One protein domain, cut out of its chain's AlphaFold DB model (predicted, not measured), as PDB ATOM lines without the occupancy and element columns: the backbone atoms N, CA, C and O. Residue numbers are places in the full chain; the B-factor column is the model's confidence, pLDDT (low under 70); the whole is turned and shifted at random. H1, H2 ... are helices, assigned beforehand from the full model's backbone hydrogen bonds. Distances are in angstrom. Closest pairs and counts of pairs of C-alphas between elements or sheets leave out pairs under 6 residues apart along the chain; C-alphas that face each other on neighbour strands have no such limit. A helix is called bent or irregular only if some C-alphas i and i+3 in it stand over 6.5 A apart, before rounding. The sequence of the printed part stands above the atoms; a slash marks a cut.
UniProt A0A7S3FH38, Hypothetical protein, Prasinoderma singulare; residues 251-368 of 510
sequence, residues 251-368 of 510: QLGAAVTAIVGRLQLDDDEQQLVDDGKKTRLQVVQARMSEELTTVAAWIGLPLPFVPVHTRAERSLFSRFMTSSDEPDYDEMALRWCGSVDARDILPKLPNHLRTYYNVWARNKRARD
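What this domain is: This is residues 251 to 368 of the 510 residues of the protein "Hypothetical protein" of Prasinoderma singulare (UniProt A0A7S3FH38). Two lobes of helices follow each other along a rod: H1 to H4 make one lobe, H5 to H7 the other, and H1 and H6 lie side by side where the lobes meet. The helix-free residues 338 to 349 run through the middle of the rod, H2 lies toward one end of it, and the long H7 reaches the other end. The printed part has 118 residues with seven named helices, H1 to H7 in order along the chain, and no named strand; its class is all helix, with 78 of the residues in helices. It is compact, with a radius of gyration of the C-alphas of 15.7 A, and the C-alphas span 54 by 26 by 24 A.

How they stand to each other: The longest helix is H7, residues 350 to 368. With residues 350 to 354 alone it touches H6, residues 329 to 337; the closest C-alphas are those of Tyr 329 and Pro 350, 4.8 A apart. Their lines are about perpendicular, at 84 degrees. H5, residues 311 to 323, is near H7, with 13 pairs of C-alphas within 10 A. H5 is close to H6 but not clearly touching, the closest C-alphas being those of Phe 320 and Met 332 at 7.6 A, and they run opposite ways at a steep tilt of 53 degrees. On from H6, H1, residues 251 to 262, touches it at a shallow tilt of 13 degrees, the same way, and the closest C-alphas are those of Leu 252 and Leu 334, 6.1 A apart. With residues 260 to 261 alone H1 touches H3, residues 280 to 286, at 86 degrees, about perpendicular; the C-alphas of Val 260 and Leu 281 come closest, 6.2 A apart. H3 touches H2, residues 267 to 274, with the C-alphas of Val 273 and Arg 280 closest at 6.0 A, at a steep tilt of 48 degrees, opposite ways. H4, residues 290 to 299, is close to H3 but not clearly touching: the C-alphas of Gln 285 and Thr 293 come closest, 6.3 A apart, and the two run opposite ways at a steep tilt of 52 degrees. Helix packing is mostly crossed: of four touching pairs with a tilt, one is at a shallow tilt. Among the pairs that stay apart are H1 and H4, H2 and H7, and H3 and H6. In H2, H3, H4, H5 and H6 every O i to N i+4 pair is within hydrogen-bond range; in H1 it is 6 of 8 and in H7 13 of 15.

Where its parts are: H7 measures 26.4 A from first to last C-alpha, H5 19.1 A, H1 16.3 A and H4 14.2 A; H6, H2 and H3 are shorter. H1 starts the printed part with C-alpha 251 at (-17.034, 48.720, 189.945). H1 is neither bent nor irregular, but only just: C-alphas 257 and 260 are 6.2 A apart. H7 begins with C-alpha 350 at (-26.090, 56.649, 192.796) and ends with C-alpha 368 at (-47.966, 68.645, 184.210).

The domain as a whole: The two C-alphas farthest apart are those of Asp 275 and Asp 368, at 54.3 A. The printed part, residues 251 to 368, has no cut. The links from H4 to H5, 11 residues, and from H6 to H7, 12 residues, are long; those from H1 to H2, H2 to H3, H3 to H4 and H5 to H6 are tight. The C-alphas of residues 338 to 349 lie 2 to 9 A from the mean of the C-alphas. The mean pLDDT of the printed part of this predicted model is 90.8, and one printed residue, Asp 325, is under 70.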
ATOM      1  N   GLN A 251     -16.577  48.795 191.334       94.00
ATOM      2  CA  GLN A 251     -17.034  48.720 189.945       94.00
ATOM      3  C   GLN A 251     -17.202  50.108 189.318       94.00
ATOM      4  O   GLN A 251     -16.759  50.340 188.193       94.00
ATOM      5  N   LEU A 252     -17.799  51.056 190.050       93.50
ATOM      6  CA  LEU A 252     -17.969  52.422 189.565       93.50
ATOM      7  C   LEU A 252     -16.621  53.153 189.470       93.50
ATOM      8  O   LEU A 252     -16.384  53.868 188.498       93.50
ATOM      9  N   GLY A 253     -15.713  52.937 190.426       93.12
ATOM     10  CA  GLY A 253     -14.349  53.478 190.377       93.12
ATOM     11  C   GLY A 253     -13.552  52.968 189.170       93.12
ATOM     12  O   GLY A 253     -12.934  53.754 188.444       93.12
ATOM     13  N   ALA A 254     -13.628  51.665 188.893       93.81
ATOM     14  CA  ALA A 254     -13.018  51.045 187.718       93.81
ATOM     15  C   ALA A 254     -13.635  51.578 186.414       93.81
ATOM     16  O   ALA A 254     -12.910  51.939 185.484       93.81
ATOM     17  N   ALA A 255     -14.966  51.710 186.364       94.94
ATOM     18  CA  ALA A 255     -15.668  52.266 185.213       94.94
ATOM     19  C   ALA A 255     -15.217  53.701 184.914       94.94
ATOM     20  O   ALA A 255     -14.943  54.005 183.752       94.94
ATOM     21  N   VAL A 256     -15.083  54.546 185.946       93.81
ATOM     22  CA  VAL A 256     -14.582  55.924 185.823       93.81
ATOM     23  C   VAL A 256     -13.137  55.953 185.343       93.81
ATOM     24  O   VAL A 256     -12.798  56.736 184.457       93.81
ATOM     25  N   THR A 257     -12.294  55.067 185.865       93.62
ATOM     26  CA  THR A 257     -10.892  54.969 185.445       93.62
ATOM     27  C   THR A 257     -10.771  54.598 183.967       93.62
ATOM     28  O   THR A 257     -10.022  55.227 183.218       93.62
ATOM     29  N   ALA A 258     -11.601  53.664 183.503       94.38
ATOM     30  CA  ALA A 258     -11.648  53.247 182.106       94.38
ATOM     31  C   ALA A 258     -12.193  54.323 181.141       94.38
ATOM     32  O   ALA A 258     -12.050  54.181 179.925       94.38
ATOM     33  N   ILE A 259     -12.832  55.401 181.621       93.62
ATOM     34  CA  ILE A 259     -13.315  56.497 180.753       93.62
ATOM     35  C   ILE A 259     -12.145  57.191 180.061       93.62
ATOM     36  O   ILE A 259     -12.219  57.448 178.862       93.62
ATOM     37  N   VAL A 260     -11.046  57.435 180.782       91.31
ATOM     38  CA  VAL A 260      -9.871  58.135 180.237       91.31
ATOM     39  C   VAL A 260      -9.338  57.416 179.002       91.31
ATOM     40  O   VAL A 260      -9.016  58.060 178.011       91.31
ATOM     41  N   GLY A 261      -9.308  56.080 179.017       88.75
ATOM     42  CA  GLY A 261      -8.894  55.276 177.866       88.75
ATOM     43  C   GLY A 261      -9.861  55.353 176.679       88.75
ATOM     44  O   GLY A 261      -9.417  55.367 175.539       88.75
ATOM     45  N   ARG A 262     -11.170  55.471 176.921       90.12
ATOM     46  CA  ARG A 262     -12.218  55.381 175.883       90.12
ATOM     47  C   ARG A 262     -12.603  56.709 175.233       90.12
ATOM     48  O   ARG A 262     -13.181  56.697 174.152       90.12
ATOM     49  N   LEU A 263     -12.320  57.839 175.880       90.62
ATOM     50  CA  LEU A 263     -12.688  59.159 175.365       90.62
ATOM     51  C   LEU A 263     -12.012  59.455 174.025       90.62
ATOM     52  O   LEU A 263     -10.792  59.416 173.922       90.62
ATOM     53  N   GLN A 264     -12.786  59.802 173.004       88.12
ATOM     54  CA  GLN A 264     -12.201  60.290 171.757       88.12
ATOM     55  C   GLN A 264     -11.488  61.621 172.020       88.12
ATOM     56  O   GLN A 264     -12.039  62.503 172.691       88.12
ATOM     57  N   LEU A 265     -10.243  61.705 171.555       89.50
ATOM     58  CA  LEU A 265      -9.450  62.926 171.551       89.50
ATOM     59  C   LEU A 265      -9.600  63.591 170.188       89.50
ATOM     60  O   LEU A 265      -9.702  62.893 169.179       89.50
ATOM     61  N   ASP A 266      -9.612  64.916 170.182       91.50
ATOM     62  CA  ASP A 266      -9.518  65.689 168.945       91.50
ATOM     63  C   ASP A 266      -8.090  65.578 168.366       91.50
ATOM     64  O   ASP A 266      -7.156  65.220 169.087       91.50
ATOM     65  N   ASP A 267      -7.885  65.903 167.086       92.12
ATOM     66  CA  ASP A 267      -6.581  65.727 166.414       92.12
ATOM     67  C   ASP A 267      -5.433  66.448 167.153       92.12
ATOM     68  O   ASP A 267      -4.374  65.863 167.396       92.12
ATOM     69  N   ASP A 268      -5.674  67.682 167.607       91.19
ATOM     70  CA  ASP A 268      -4.710  68.472 168.389       91.19
ATOM     71  C   ASP A 268      -4.390  67.819 169.746       91.19
ATOM     72  O   ASP A 268      -3.257  67.840 170.233       91.19
ATOM     73  N   GLU A 269      -5.405  67.246 170.392       91.19
ATOM     74  CA  GLU A 269      -5.272  66.559 171.674       91.19
ATOM     75  C   GLU A 269      -4.503  65.245 171.521       91.19
ATOM     76  O   GLU A 269      -3.679  64.916 172.376       91.19
ATOM     77  N   GLN A 270      -4.753  64.513 170.433       91.62
ATOM     78  CA  GLN A 270      -4.062  63.276 170.101       91.62
ATOM     79  C   GLN A 270      -2.588  63.550 169.786       91.62
ATOM     80  O   GLN A 270      -1.718  62.899 170.362       91.62
ATOM     81  N   GLN A 271      -2.291  64.596 169.008       92.06
ATOM     82  CA  GLN A 271      -0.919  65.007 168.710       92.06
ATOM     83  C   GLN A 271      -0.114  65.338 169.977       92.06
ATOM     84  O   GLN A 271       1.054  64.977 170.084       92.06
ATOM     85  N   LEU A 272      -0.723  65.983 170.979       91.25
ATOM     86  CA  LEU A 272      -0.048  66.257 172.257       91.25
ATOM     87  C   LEU A 272       0.340  64.987 173.026       91.25
ATOM     88  O   LEU A 272       1.319  65.013 173.780       91.25
ATOM     89  N   VAL A 273      -0.440  63.914 172.879       92.06
ATOM     90  CA  VAL A 273      -0.143  62.610 173.480       92.06
ATOM     91  C   VAL A 273       0.941  61.893 172.680       92.06
ATOM     92  O   VAL A 273       1.891  61.397 173.281       92.06
ATOM     93  N   ASP A 274       0.831  61.895 171.352       91.88
ATOM     94  CA  ASP A 274       1.767  61.219 170.448       91.88
ATOM     95  C   ASP A 274       3.167  61.853 170.495       91.88
ATOM     96  O   ASP A 274       4.171  61.146 170.546       91.88
ATOM     97  N   ASP A 275       3.239  63.184 170.604       92.50
ATOM     98  CA  ASP A 275       4.481  63.941 170.807       92.50
ATOM     99  C   ASP A 275       5.105  63.714 172.205       92.50
ATOM    100  O   ASP A 275       6.155  64.277 172.519       92.50
ATOM    101  N   GLY A 276       4.431  62.981 173.101       91.12
ATOM    102  CA  GLY A 276       4.863  62.770 174.486       91.12
ATOM    103  C   GLY A 276       4.812  64.026 175.365       91.12
ATOM    104  O   GLY A 276       5.325  64.021 176.485       91.12
ATOM    105  N   LYS A 277       4.187  65.115 174.894       92.00
ATOM    106  CA  LYS A 277       4.101  66.397 175.620       92.00
ATOM    107  C   LYS A 277       3.158  66.325 176.816       92.00
ATOM    108  O   LYS A 277       3.361  67.036 177.801       92.00
ATOM    109  N   LYS A 278       2.100  65.517 176.723       92.19
ATOM    110  CA  LYS A 278       1.124  65.296 177.796       92.19
ATOM    111  C   LYS A 278       0.678  63.844 177.826       92.19
ATOM    112  O   LYS A 278       0.516  63.200 176.800       92.19
ATOM    113  N   THR A 279       0.375  63.349 179.016       92.69
ATOM    114  CA  THR A 279      -0.347  62.082 179.158       92.69
ATOM    115  C   THR A 279      -1.810  62.253 178.747       92.69
ATOM    116  O   THR A 279      -2.399  63.326 178.905       92.69
ATOM    117  N   ARG A 280      -2.445  61.165 178.308       91.44
ATOM    118  CA  ARG A 280      -3.883  61.142 177.996       91.44
ATOM    119  C   ARG A 280      -4.751  61.641 179.156       91.44
ATOM    120  O   ARG A 280      -5.714  62.370 178.940       91.44
ATOM    121  N   LEU A 281      -4.377  61.304 180.393       91.38
ATOM    122  CA  LEU A 281      -5.048  61.804 181.592       91.38
ATOM    123  C   LEU A 281      -4.962  63.331 181.699       91.38
ATOM    124  O   LEU A 281      -5.975  63.974 181.949       91.38
ATOM    125  N   GLN A 282      -3.781  63.914 181.482       91.19
ATOM    126  CA  GLN A 282      -3.592  65.367 181.532       91.19
ATOM    127  C   GLN A 282      -4.391  66.090 180.445       91.19
ATOM    128  O   GLN A 282      -4.905  67.176 180.696       91.19
ATOM    129  N   VAL A 283      -4.516  65.494 179.256       91.88
ATOM    130  CA  VAL A 283      -5.349  66.034 178.173       91.88
ATOM    131  C   VAL A 283      -6.828  66.020 178.567       91.88
ATOM    132  O   VAL A 283      -7.480  67.060 178.530       91.88
ATOM    133  N   VAL A 284      -7.341  64.889 179.058       91.31
ATOM    134  CA  VAL A 284      -8.731  64.784 179.534       91.31
ATOM    135  C   VAL A 284      -8.997  65.738 180.704       91.31
ATOM    136  O   VAL A 284     -10.019  66.421 180.727       91.31
ATOM    137  N   GLN A 285      -8.074  65.840 181.663       91.25
ATOM    138  CA  GLN A 285      -8.201  66.759 182.796       91.25
ATOM    139  C   GLN A 285      -8.141  68.232 182.383       91.25
ATOM    140  O   GLN A 285      -8.741  69.063 183.060       91.25
ATOM    141  N   ALA A 286      -7.497  68.562 181.259       90.69
ATOM    142  CA  ALA A 286      -7.487  69.920 180.720       90.69
ATOM    143  C   ALA A 286      -8.859  70.372 180.183       90.69
ATOM    144  O   ALA A 286      -9.090  71.573 180.055       90.69
ATOM    145  N   ARG A 287      -9.788  69.440 179.915       90.44
ATOM    146  CA  ARG A 287     -11.184  69.761 179.562       90.44
ATOM    147  C   ARG A 287     -11.996  70.270 180.758       90.44
ATOM    148  O   ARG A 287     -13.041  70.895 180.574       90.44
ATOM    149  N   MET A 288     -11.520  70.011 181.977       91.56
ATOM    150  CA  MET A 288     -12.164  70.388 183.232       91.56
ATOM    151  C   MET A 288     -11.532  71.649 183.837       91.56
ATOM    152  O   MET A 288     -10.406  72.027 183.524       91.56
ATOM    153  N   SER A 289     -12.250  72.302 184.755       89.56
ATOM    154  CA  SER A 289     -11.668  73.387 185.550       89.56
ATOM    155  C   SER A 289     -10.639  72.853 186.556       89.56
ATOM    156  O   SER A 289     -10.744  71.718 187.024       89.56
ATOM    157  N   GLU A 290      -9.690  73.699 186.972       88.62
ATOM    158  CA  GLU A 290      -8.698  73.350 188.008       88.62
ATOM    159  C   GLU A 290      -9.361  72.857 189.309       88.62
ATOM    160  O   GLU A 290      -8.854  71.967 189.999       88.62
ATOM    161  N   GLU A 291     -10.532  73.403 189.640       86.88
ATOM    162  CA  GLU A 291     -11.306  72.984 190.806       86.88
ATOM    163  C   GLU A 291     -11.772  71.534 190.696       86.88
ATOM    164  O   GLU A 291     -11.630  70.769 191.647       86.88
ATOM    165  N   LEU A 292     -12.292  71.141 189.532       89.50
ATOM    166  CA  LEU A 292     -12.739  69.776 189.278       89.50
ATOM    167  C   LEU A 292     -11.560  68.800 189.284       89.50
ATOM    168  O   LEU A 292     -11.661  67.735 189.892       89.50
ATOM    169  N   THR A 293     -10.424  69.192 188.709       90.56
ATOM    170  CA  THR A 293      -9.183  68.404 188.756       90.56
ATOM    171  C   THR A 293      -8.680  68.232 190.191       90.56
ATOM    172  O   THR A 293      -8.265  67.143 190.582       90.56
ATOM    173  N   THR A 294      -8.793  69.272 191.023       87.75
ATOM    174  CA  THR A 294      -8.466  69.191 192.456       87.75
ATOM    175  C   THR A 294      -9.376  68.204 193.184       87.75
ATOM    176  O   THR A 294      -8.896  67.388 193.967       87.75
ATOM    177  N   VAL A 295     -10.686  68.264 192.932       87.69
ATOM    178  CA  VAL A 295     -11.652  67.344 193.544       87.69
ATOM    179  C   VAL A 295     -11.379  65.904 193.113       87.69
ATOM    180  O   VAL A 295     -11.434  65.006 193.949       87.69
ATOM    181  N   ALA A 296     -11.029  65.680 191.843       90.31
ATOM    182  CA  ALA A 296     -10.652  64.364 191.330       90.31
ATOM    183  C   ALA A 296      -9.425  63.808 192.072       90.31
ATOM    184  O   ALA A 296      -9.455  62.682 192.564       90.31
ATOM    185  N   ALA A 297      -8.397  64.643 192.264       88.50
ATOM    186  CA  ALA A 297      -7.201  64.288 193.024       88.50
ATOM    187  C   ALA A 297      -7.500  63.977 194.501       88.50
ATOM    188  O   ALA A 297      -6.938  63.035 195.052       88.50
ATOM    189  N   TRP A 298      -8.398  64.726 195.150       85.25
ATOM    190  CA  TRP A 298      -8.806  64.447 196.535       85.25
ATOM    191  C   TRP A 298      -9.565  63.133 196.684       85.25
ATOM    192  O   TRP A 298      -9.408  62.450 197.691       85.25
ATOM    193  N   ILE A 299     -10.370  62.801 195.680       85.94
ATOM    194  CA  ILE A 299     -11.100  61.540 195.580       85.94
ATOM    195  C   ILE A 299     -10.160  60.378 195.206       85.94
ATOM    196  O   ILE A 299     -10.458  59.229 195.503       85.94
ATOM    197  N   GLY A 300      -9.019  60.649 194.570       87.69
ATOM    198  CA  GLY A 300      -8.125  59.603 194.071       87.69
ATOM    199  C   GLY A 300      -8.635  58.930 192.791       87.69
ATOM    200  O   GLY A 300      -8.297  57.783 192.527       87.69
ATOM    201  N   LEU A 301      -9.442  59.634 191.990       91.62
ATOM    202  CA  LEU A 301      -9.913  59.172 190.680       91.62
ATOM    203  C   LEU A 301      -9.512  60.156 189.578       91.62
ATOM    204  O   LEU A 301      -9.310  61.339 189.853       91.62
ATOM    205  N   PRO A 302      -9.447  59.717 188.308       92.88
ATOM    206  CA  PRO A 302      -9.086  60.615 187.214       92.88
ATOM    207  C   PRO A 302     -10.134  61.702 186.943       92.88
ATOM    208  O   PRO A 302      -9.777  62.786 186.476       92.88
ATOM    209  N   LEU A 303     -11.406  61.421 187.248       93.88
ATOM    210  CA  LEU A 303     -12.540  62.327 187.074       93.88
ATOM    211  C   LEU A 303     -13.325  62.448 188.391       93.88
ATOM    212  O   LEU A 303     -13.505  61.445 189.085       93.88
ATOM    213  N   PRO A 304     -13.835  63.644 188.737       93.06
ATOM    214  CA  PRO A 304     -14.583  63.846 189.969       93.06
ATOM    215  C   PRO A 304     -16.047  63.415 189.824       93.06
ATOM    216  O   PRO A 304     -16.670  63.595 188.774       93.06
ATOM    217  N   PHE A 305     -16.647  62.954 190.921       92.25
ATOM    218  CA  PHE A 305     -18.100  62.850 191.014       92.25
ATOM    219  C   PHE A 305     -18.700  64.195 191.398       92.25
ATOM    220  O   PHE A 305     -18.375  64.755 192.442       92.25
ATOM    221  N   VAL A 306     -19.651  64.681 190.606       90.88
ATOM    222  CA  VAL A 306     -20.380  65.920 190.922       90.88
ATOM    223  C   VAL A 306     -21.885  65.718 190.788       90.88
ATOM    224  O   VAL A 306     -22.312  64.854 190.023       90.88
ATOM    225  N   PRO A 307     -22.735  66.478 191.500       92.25
ATOM    226  CA  PRO A 307     -24.183  66.400 191.318       92.25
ATOM    227  C   PRO A 307     -24.621  66.705 189.877       92.25
ATOM    228  O   PRO A 307     -23.864  67.263 189.078       92.25
ATOM    229  N   VAL A 308     -25.854  66.341 189.522       94.38
ATOM    230  CA  VAL A 308     -26.451  66.713 188.227       94.38
ATOM    231  C   VAL A 308     -26.682  68.223 188.206       94.38
ATOM    232  O   VAL A 308     -27.490  68.741 188.978       94.38
ATOM    233  N   HIS A 309     -25.987  68.940 187.327       89.94
ATOM    234  CA  HIS A 309     -26.010  70.402 187.309       89.94
ATOM    235  C   HIS A 309     -26.045  70.992 185.896       89.94
ATOM    236  O   HIS A 309     -26.731  72.005 185.699       89.94
ATOM    237  N   THR A 310     -25.421  70.361 184.898       93.50
ATOM    238  CA  THR A 310     -25.408  70.893 183.526       93.50
ATOM    239  C   THR A 310     -26.720  70.612 182.790       93.50
ATOM    240  O   THR A 310     -27.541  69.790 183.200       93.50
ATOM    241  N   ARG A 311     -26.971  71.319 181.684       93.19
ATOM    242  CA  ARG A 311     -28.162  71.065 180.856       93.19
ATOM    243  C   ARG A 311     -28.084  69.702 180.161       93.19
ATOM    244  O   ARG A 311     -29.115  69.034 180.057       93.19
ATOM    245  N   ALA A 312     -26.893  69.310 179.708       94.62
ATOM    246  CA  ALA A 312     -26.647  68.028 179.057       94.62
ATOM    247  C   ALA A 312     -26.966  66.864 180.006       94.62
ATOM    248  O   ALA A 312     -27.761  65.993 179.656       94.62
ATOM    249  N   GLU A 313     -26.483  66.933 181.249       96.06
ATOM    250  CA  GLU A 313     -26.748  65.929 182.284       96.06
ATOM    251  C   GLU A 313     -28.241  65.811 182.612       96.06
ATOM    252  O   GLU A 313     -28.775  64.711 182.705       96.06
ATOM    253  N   ARG A 314     -28.967  66.930 182.740       94.94
ATOM    254  CA  ARG A 314     -30.421  66.890 183.010       94.94
ATOM    255  C   ARG A 314     -31.211  66.258 181.862       94.94
ATOM    256  O   ARG A 314     -32.228  65.602 182.104       94.94
ATOM    257  N   SER A 315     -30.766  66.486 180.626       93.06
ATOM    258  CA  SER A 315     -31.339  65.865 179.428       93.06
ATOM    259  C   SER A 315     -31.041  64.366 179.392       93.06
ATOM    260  O   SER A 315     -31.943  63.570 179.149       93.06
ATOM    261  N   LEU A 316     -29.800  63.972 179.692       94.00
ATOM    262  CA  LEU A 316     -29.392  62.572 179.799       94.00
ATOM    263  C   LEU A 316     -30.187  61.836 180.890       94.00
ATOM    264  O   LEU A 316     -30.774  60.795 180.619       94.00
ATOM    265  N   PHE A 317     -30.316  62.430 182.078       94.44
ATOM    266  CA  PHE A 317     -31.137  61.884 183.160       94.44
ATOM    267  C   PHE A 317     -32.592  61.672 182.725       94.44
ATOM    268  O   PHE A 317     -33.168  60.619 182.962       94.44
ATOM    269  N   SER A 318     -33.188  62.653 182.039       91.56
ATOM    270  CA  SER A 318     -34.569  62.530 181.551       91.56
ATOM    271  C   SER A 318     -34.728  61.416 180.512       91.56
ATOM    272  O   SER A 318     -35.789  60.801 180.464       91.56
ATOM    273  N   ARG A 319     -33.685  61.129 179.718       90.69
ATOM    274  CA  ARG A 319     -33.671  60.002 178.775       90.69
ATOM    275  C   ARG A 319     -33.657  58.667 179.519       90.69
ATOM    276  O   ARG A 319     -34.524  57.845 179.248       90.69
ATOM    277  N   PHE A 320     -32.777  58.499 180.508       90.12
ATOM    278  CA  PHE A 320     -32.745  57.286 181.338       90.12
ATOM    279  C   PHE A 320     -34.058  57.040 182.089       90.12
ATOM    280  O   PHE A 320     -34.537  55.913 182.145       90.12
ATOM    281  N   MET A 321     -34.702  58.096 182.588       89.12
ATOM    282  CA  MET A 321     -36.003  57.977 183.257       89.12
ATOM    283  C   MET A 321     -37.164  57.630 182.316       89.12
ATOM    284  O   MET A 321     -38.242  57.302 182.793       89.12
ATOM    285  N   THR A 322     -36.997  57.772 180.999       81.88
ATOM    286  CA  THR A 322     -38.038  57.391 180.026       81.88
ATOM    287  C   THR A 322     -37.935  55.914 179.640       81.88
ATOM    288  O   THR A 322     -38.903  55.351 179.147       81.88
ATOM    289  N   SER A 323     -36.774  55.285 179.854       73.44
ATOM    290  CA  SER A 323     -36.518  53.895 179.459       73.44
ATOM    291  C   SER A 323     -36.830  52.845 180.531       73.44
ATOM    292  O   SER A 323     -36.795  51.662 180.210       73.44
ATOM    293  N   SER A 324     -37.098  53.240 181.779       72.12
ATOM    294  CA  SER A 324     -37.333  52.311 182.895       72.12
ATOM    295  C   SER A 324     -38.371  52.875 183.867       72.12
ATOM    296  O   SER A 324     -38.274  54.044 184.245       72.12
ATOM    297  N   ASP A 325     -39.329  52.043 184.286       65.94
ATOM    298  CA  ASP A 325     -40.387  52.423 185.237       65.94
ATOM    299  C   ASP A 325     -39.868  52.538 186.682       65.94
ATOM    300  O   ASP A 325     -40.324  53.400 187.436       65.94
ATOM    301  N   GLU A 326     -38.848  51.752 187.043       77.06
ATOM    302  CA  GLU A 326     -38.158  51.828 188.332       77.06
ATOM    303  C   GLU A 326     -36.636  51.926 188.112       77.06
ATOM    304  O   GLU A 326     -36.032  51.013 187.548       77.06
ATOM    305  N   PRO A 327     -35.997  53.057 188.464       81.56
ATOM    306  CA  PRO A 327     -34.582  53.254 188.178       81.56
ATOM    307  C   PRO A 327     -33.699  52.582 189.238       81.56
ATOM    308  O   PRO A 327     -33.610  53.061 190.371       81.56
ATOM    309  N   ASP A 328     -32.958  51.546 188.843       90.88
ATOM    310  CA  ASP A 328     -31.766  51.124 189.579       90.88
ATOM    311  C   ASP A 328     -30.684  52.211 189.428       90.88
ATOM    312  O   ASP A 328     -30.139  52.453 188.347       90.88
ATOM    313  N   TYR A 329     -30.406  52.930 190.518       92.56
ATOM    314  CA  TYR A 329     -29.463  54.048 190.513       92.56
ATOM    315  C   TYR A 329     -27.998  53.609 190.418       92.56
ATOM    316  O   TYR A 329     -27.171  54.415 189.984       92.56
ATOM    317  N   ASP A 330     -27.676  52.384 190.825       92.31
ATOM    318  CA  ASP A 330     -26.333  51.821 190.746       92.31
ATOM    319  C   ASP A 330     -26.030  51.413 189.301       92.31
ATOM    320  O   ASP A 330     -25.040  51.872 188.719       92.31
ATOM    321  N   GLU A 331     -26.949  50.684 188.660       92.25
ATOM    322  CA  GLU A 331     -26.848  50.360 187.233       92.25
ATOM    323  C   GLU A 331     -26.857  51.633 186.372       92.25
ATOM    324  O   GLU A 331     -26.049  51.799 185.452       92.25
ATOM    325  N   MET A 332     -27.729  52.592 186.699       93.81
ATOM    326  CA  MET A 332     -27.795  53.857 185.975       93.81
ATOM    327  C   MET A 332     -26.495  54.657 186.103       93.81
ATOM    328  O   MET A 332     -26.089  55.279 185.124       93.81
ATOM    329  N   ALA A 333     -25.814  54.640 187.254       94.50
ATOM    330  CA  ALA A 333     -24.512  55.296 187.415       94.50
ATOM    331  C   ALA A 333     -23.421  54.643 186.545       94.50
ATOM    332  O   ALA A 333     -22.596  55.348 185.957       94.50
ATOM    333  N   LEU A 334     -23.447  53.315 186.394       94.75
ATOM    334  CA  LEU A 334     -22.543  52.594 185.494       94.75
ATOM    335  C   LEU A 334     -22.839  52.915 184.023       94.75
ATOM    336  O   LEU A 334     -21.933  53.282 183.275       94.75
ATOM    337  N   ARG A 335     -24.112  52.877 183.612       93.06
ATOM    338  CA  ARG A 335     -24.538  53.251 182.250       93.06
ATOM    339  C   ARG A 335     -24.234  54.712 181.933       93.06
ATOM    340  O   ARG A 335     -23.851  55.033 180.808       93.06
ATOM    341  N   TRP A 336     -24.344  55.593 182.926       95.19
ATOM    342  CA  TRP A 336     -23.993  57.006 182.806       95.19
ATOM    343  C   TRP A 336     -22.537  57.205 182.384       95.19
ATOM    344  O   TRP A 336     -22.258  58.098 181.586       95.19
ATOM    345  N   CYS A 337     -21.618  56.357 182.860       94.75
ATOM    346  CA  CYS A 337     -20.198  56.432 182.511       94.75
ATOM    347  C   CYS A 337     -19.944  56.272 181.003       94.75
ATOM    348  O   CYS A 337     -18.980  56.837 180.497       94.75
ATOM    349  N   GLY A 338     -20.827  55.583 180.269       93.12
ATOM    350  CA  GLY A 338     -20.750  55.478 178.807       93.12
ATOM    351  C   GLY A 338     -21.091  56.771 178.055       93.12
ATOM    352  O   GLY A 338     -20.857  56.856 176.857       93.12
ATOM    353  N   SER A 339     -21.650  57.778 178.732       93.94
ATOM    354  CA  SER A 339     -22.003  59.086 178.155       93.94
ATOM    355  C   SER A 339     -21.146  60.239 178.693       93.94
ATOM    356  O   SER A 339     -21.462  61.398 178.437       93.94
ATOM    357  N   VAL A 340     -20.110  59.945 179.484       95.19
ATOM    358  CA  VAL A 340     -19.214  60.957 180.061       95.19
ATOM    359  C   VAL A 340     -18.267  61.474 178.985       95.19
ATOM    360  O   VAL A 340     -17.612  60.687 178.312       95.19
ATOM    361  N   ASP A 341     -18.167  62.797 178.873       92.38
ATOM    362  CA  ASP A 341     -17.298  63.507 177.922       92.38
ATOM    363  C   ASP A 341     -16.163  64.296 178.611       92.38
ATOM    364  O   ASP A 341     -15.323  64.905 177.944       92.38
ATOM    365  N   ALA A 342     -16.137  64.275 179.951       90.50
ATOM    366  CA  ALA A 342     -15.238  65.053 180.809       90.50
ATOM    367  C   ALA A 342     -15.331  66.583 180.610       90.50
ATOM    368  O   ALA A 342     -14.401  67.310 180.958       90.50
ATOM    369  N   ARG A 343     -16.459  67.078 180.086       89.75
ATOM    370  CA  ARG A 343     -16.720  68.503 179.850       89.75
ATOM    371  C   ARG A 343     -18.106  68.916 180.337       89.75
ATOM    372  O   ARG A 343     -18.218  69.626 181.333       89.75
ATOM    373  N   ASP A 344     -19.156  68.468 179.652       91.75
ATOM    374  CA  ASP A 344     -20.545  68.800 179.978       91.75
ATOM    375  C   ASP A 344     -21.225  67.705 180.806       91.75
ATOM    376  O   ASP A 344     -22.208  67.978 181.503       91.75
ATOM    377  N   ILE A 345     -20.727  66.472 180.731       94.75
ATOM    378  CA  ILE A 345     -21.251  65.299 181.422       94.75
ATOM    379  C   ILE A 345     -20.120  64.669 182.225       94.75
ATOM    380  O   ILE A 345     -19.187  64.083 181.677       94.75
ATOM    381  N   LEU A 346     -20.239  64.755 183.549       95.00
ATOM    382  CA  LEU A 346     -19.295  64.154 184.492       95.00
ATOM    383  C   LEU A 346     -19.893  62.915 185.178       95.00
ATOM    384  O   LEU A 346     -21.126  62.796 185.251       95.00
ATOM    385  N   PRO A 347     -19.053  62.011 185.719       95.25
ATOM    386  CA  PRO A 347     -19.513  60.851 186.476       95.25
ATOM    387  C   PRO A 347     -20.437  61.227 187.641       95.25
ATOM    388  O   PRO A 347     -20.286  62.279 188.278       95.25
ATOM    389  N   LYS A 348     -21.403  60.350 187.944       95.06
ATOM    390  CA  LYS A 348     -22.385  60.532 189.025       95.06
ATOM    391  C   LYS A 348     -22.330  59.380 190.012       95.06
ATOM    392  O   LYS A 348     -22.128  58.238 189.623       95.06
ATOM    393  N   LEU A 349     -22.571  59.700 191.281       94.25
ATOM    394  CA  LEU A 349     -22.860  58.699 192.299       94.25
ATOM    395  C   LEU A 349     -24.342  58.307 192.242       94.25
ATOM    396  O   LEU A 349     -25.178  59.175 191.948       94.25
ATOM    397  N   PRO A 350     -24.697  57.075 192.644       93.88
ATOM    398  CA  PRO A 350     -26.090  56.649 192.796       93.88
ATOM    399  C   PRO A 350     -26.899  57.624 193.664       93.88
ATOM    400  O   PRO A 350     -28.011  58.026 193.319       93.88
ATOM    401  N   ASN A 351     -26.296  58.129 194.748       91.56
ATOM    402  CA  ASN A 351     -26.922  59.126 195.614       91.56
ATOM    403  C   ASN A 351     -27.203  60.467 194.903       91.56
ATOM    404  O   ASN A 351     -28.238  61.093 195.146       91.56
ATOM    405  N   HIS A 352     -26.325  60.916 193.996       93.25
ATOM    406  CA  HIS A 352     -26.571  62.130 193.205       93.25
ATOM    407  C   HIS A 352     -27.801  61.959 192.314       93.25
ATOM    408  O   HIS A 352     -28.626  62.869 192.212       93.25
ATOM    409  N   LEU A 353     -27.930  60.784 191.697       94.12
ATOM    410  CA  LEU A 353     -29.036  60.442 190.812       94.12
ATOM    411  C   LEU A 353     -30.356  60.314 191.583       94.12
ATOM    412  O   LEU A 353     -31.350  60.925 191.191       94.12
ATOM    413  N   ARG A 354     -30.345  59.631 192.733       92.31
ATOM    414  CA  ARG A 354     -31.493  59.517 193.646       92.31
ATOM    415  C   ARG A 354     -31.952  60.877 194.167       92.31
ATOM    416  O   ARG A 354     -33.137  61.204 194.147       92.31
ATOM    417  N   THR A 355     -31.010  61.719 194.587       91.88
ATOM    418  CA  THR A 355     -31.321  63.075 195.058       91.88
ATOM    419  C   THR A 355     -31.920  63.920 193.933       91.88
ATOM    420  O   THR A 355     -32.903  64.640 194.140       91.88
ATOM    421  N   TYR A 356     -31.365  63.816 192.723       94.00
ATOM    422  CA  TYR A 356     -31.871  64.547 191.569       94.00
ATOM    423  C   TYR A 356     -33.238  64.037 191.094       94.00
ATOM    424  O   TYR A 356     -34.048  64.856 190.657       94.00
ATOM    425  N   TYR A 357     -33.551  62.746 191.249       92.25
ATOM    426  CA  TYR A 357     -34.872  62.193 190.936       92.25
ATOM    427  C   TYR A 357     -35.990  62.960 191.644       92.25
ATOM    428  O   TYR A 357     -36.943  63.377 190.995       92.25
ATOM    429  N   ASN A 358     -35.842  63.265 192.936       89.38
ATOM    430  CA  ASN A 358     -36.843  64.039 193.679       89.38
ATOM    431  C   ASN A 358     -37.081  65.426 193.065       89.38
ATOM    432  O   ASN A 358     -38.220  65.887 192.943       89.38
ATOM    433  N   VAL A 359     -36.006  66.094 192.637       90.31
ATOM    434  CA  VAL A 359     -36.083  67.395 191.960       90.31
ATOM    435  C   VAL A 359     -36.744  67.249 190.592       90.31
ATOM    436  O   VAL A 359     -37.625  68.038 190.249       90.31
ATOM    437  N   TRP A 360     -36.345  66.243 189.818       91.62
ATOM    438  CA  TRP A 360     -36.873  65.959 188.490       91.62
ATOM    439  C   TRP A 360     -38.360  65.597 188.529       91.62
ATOM    440  O   TRP A 360     -39.148  66.241 187.840       91.62
ATOM    441  N   ALA A 361     -38.758  64.656 189.386       88.06
ATOM    442  CA  ALA A 361     -40.131  64.199 189.565       88.06
ATOM    443  C   ALA A 361     -41.031  65.338 190.047       88.06
ATOM    444  O   ALA A 361     -42.120  65.542 189.514       88.06
ATOM    445  N   ARG A 362     -40.562  66.155 191.002       88.19
ATOM    446  CA  ARG A 362     -41.274  67.374 191.413       88.19
ATOM    447  C   ARG A 362     -41.435  68.351 190.250       88.19
ATOM    448  O   ARG A 362     -42.518  68.890 190.061       88.19
ATOM    449  N   ASN A 363     -40.384  68.592 189.469       88.44
ATOM    450  CA  ASN A 363     -40.434  69.520 188.336       88.44
ATOM    451  C   ASN A 363     -41.279  68.991 187.168       88.44
ATOM    452  O   ASN A 363     -41.804  69.791 186.396       88.44
ATOM    453  N   LYS A 364     -41.372  67.670 186.990       86.50
ATOM    454  CA  LYS A 364     -42.265  67.022 186.023       86.50
ATOM    455  C   LYS A 364     -43.718  67.216 186.461       86.50
ATOM    456  O   LYS A 364     -44.433  67.942 185.786       86.50
ATOM    457  N   ARG A 365     -44.075  66.777 187.674       85.62
ATOM    458  CA  ARG A 365     -45.412  66.988 188.262       85.62
ATOM    459  C   ARG A 365     -45.837  68.455 188.268       85.62
ATOM    460  O   ARG A 365     -46.957  68.786 187.912       85.62
ATOM    461  N   ALA A 366     -44.935  69.372 188.620       86.31
ATOM    462  CA  ALA A 366     -45.233  70.803 188.602       86.31
ATOM    463  C   ALA A 366     -45.518  71.334 187.187       86.31
ATOM    464  O   ALA A 366     -46.361  72.220 187.037       86.31
ATOM    465  N   ARG A 367     -44.832  70.819 186.156       86.69
ATOM    466  CA  ARG A 367     -45.119  71.157 184.755       86.69
ATOM    467  C   ARG A 367     -46.479  70.608 184.346       86.69
ATOM    468  O   ARG A 367     -47.317  71.400 183.926       86.69
ATOM    469  N   ASP A 368     -46.725  69.327 184.586       86.62
ATOM    470  CA  ASP A 368     -47.966  68.645 184.210       86.62
ATOM    471  C   ASP A 368     -49.181  69.285 184.916       86.62
ATOM    472  O   ASP A 368     -50.186  69.635 184.293       86.62
TER     473      ASP A 368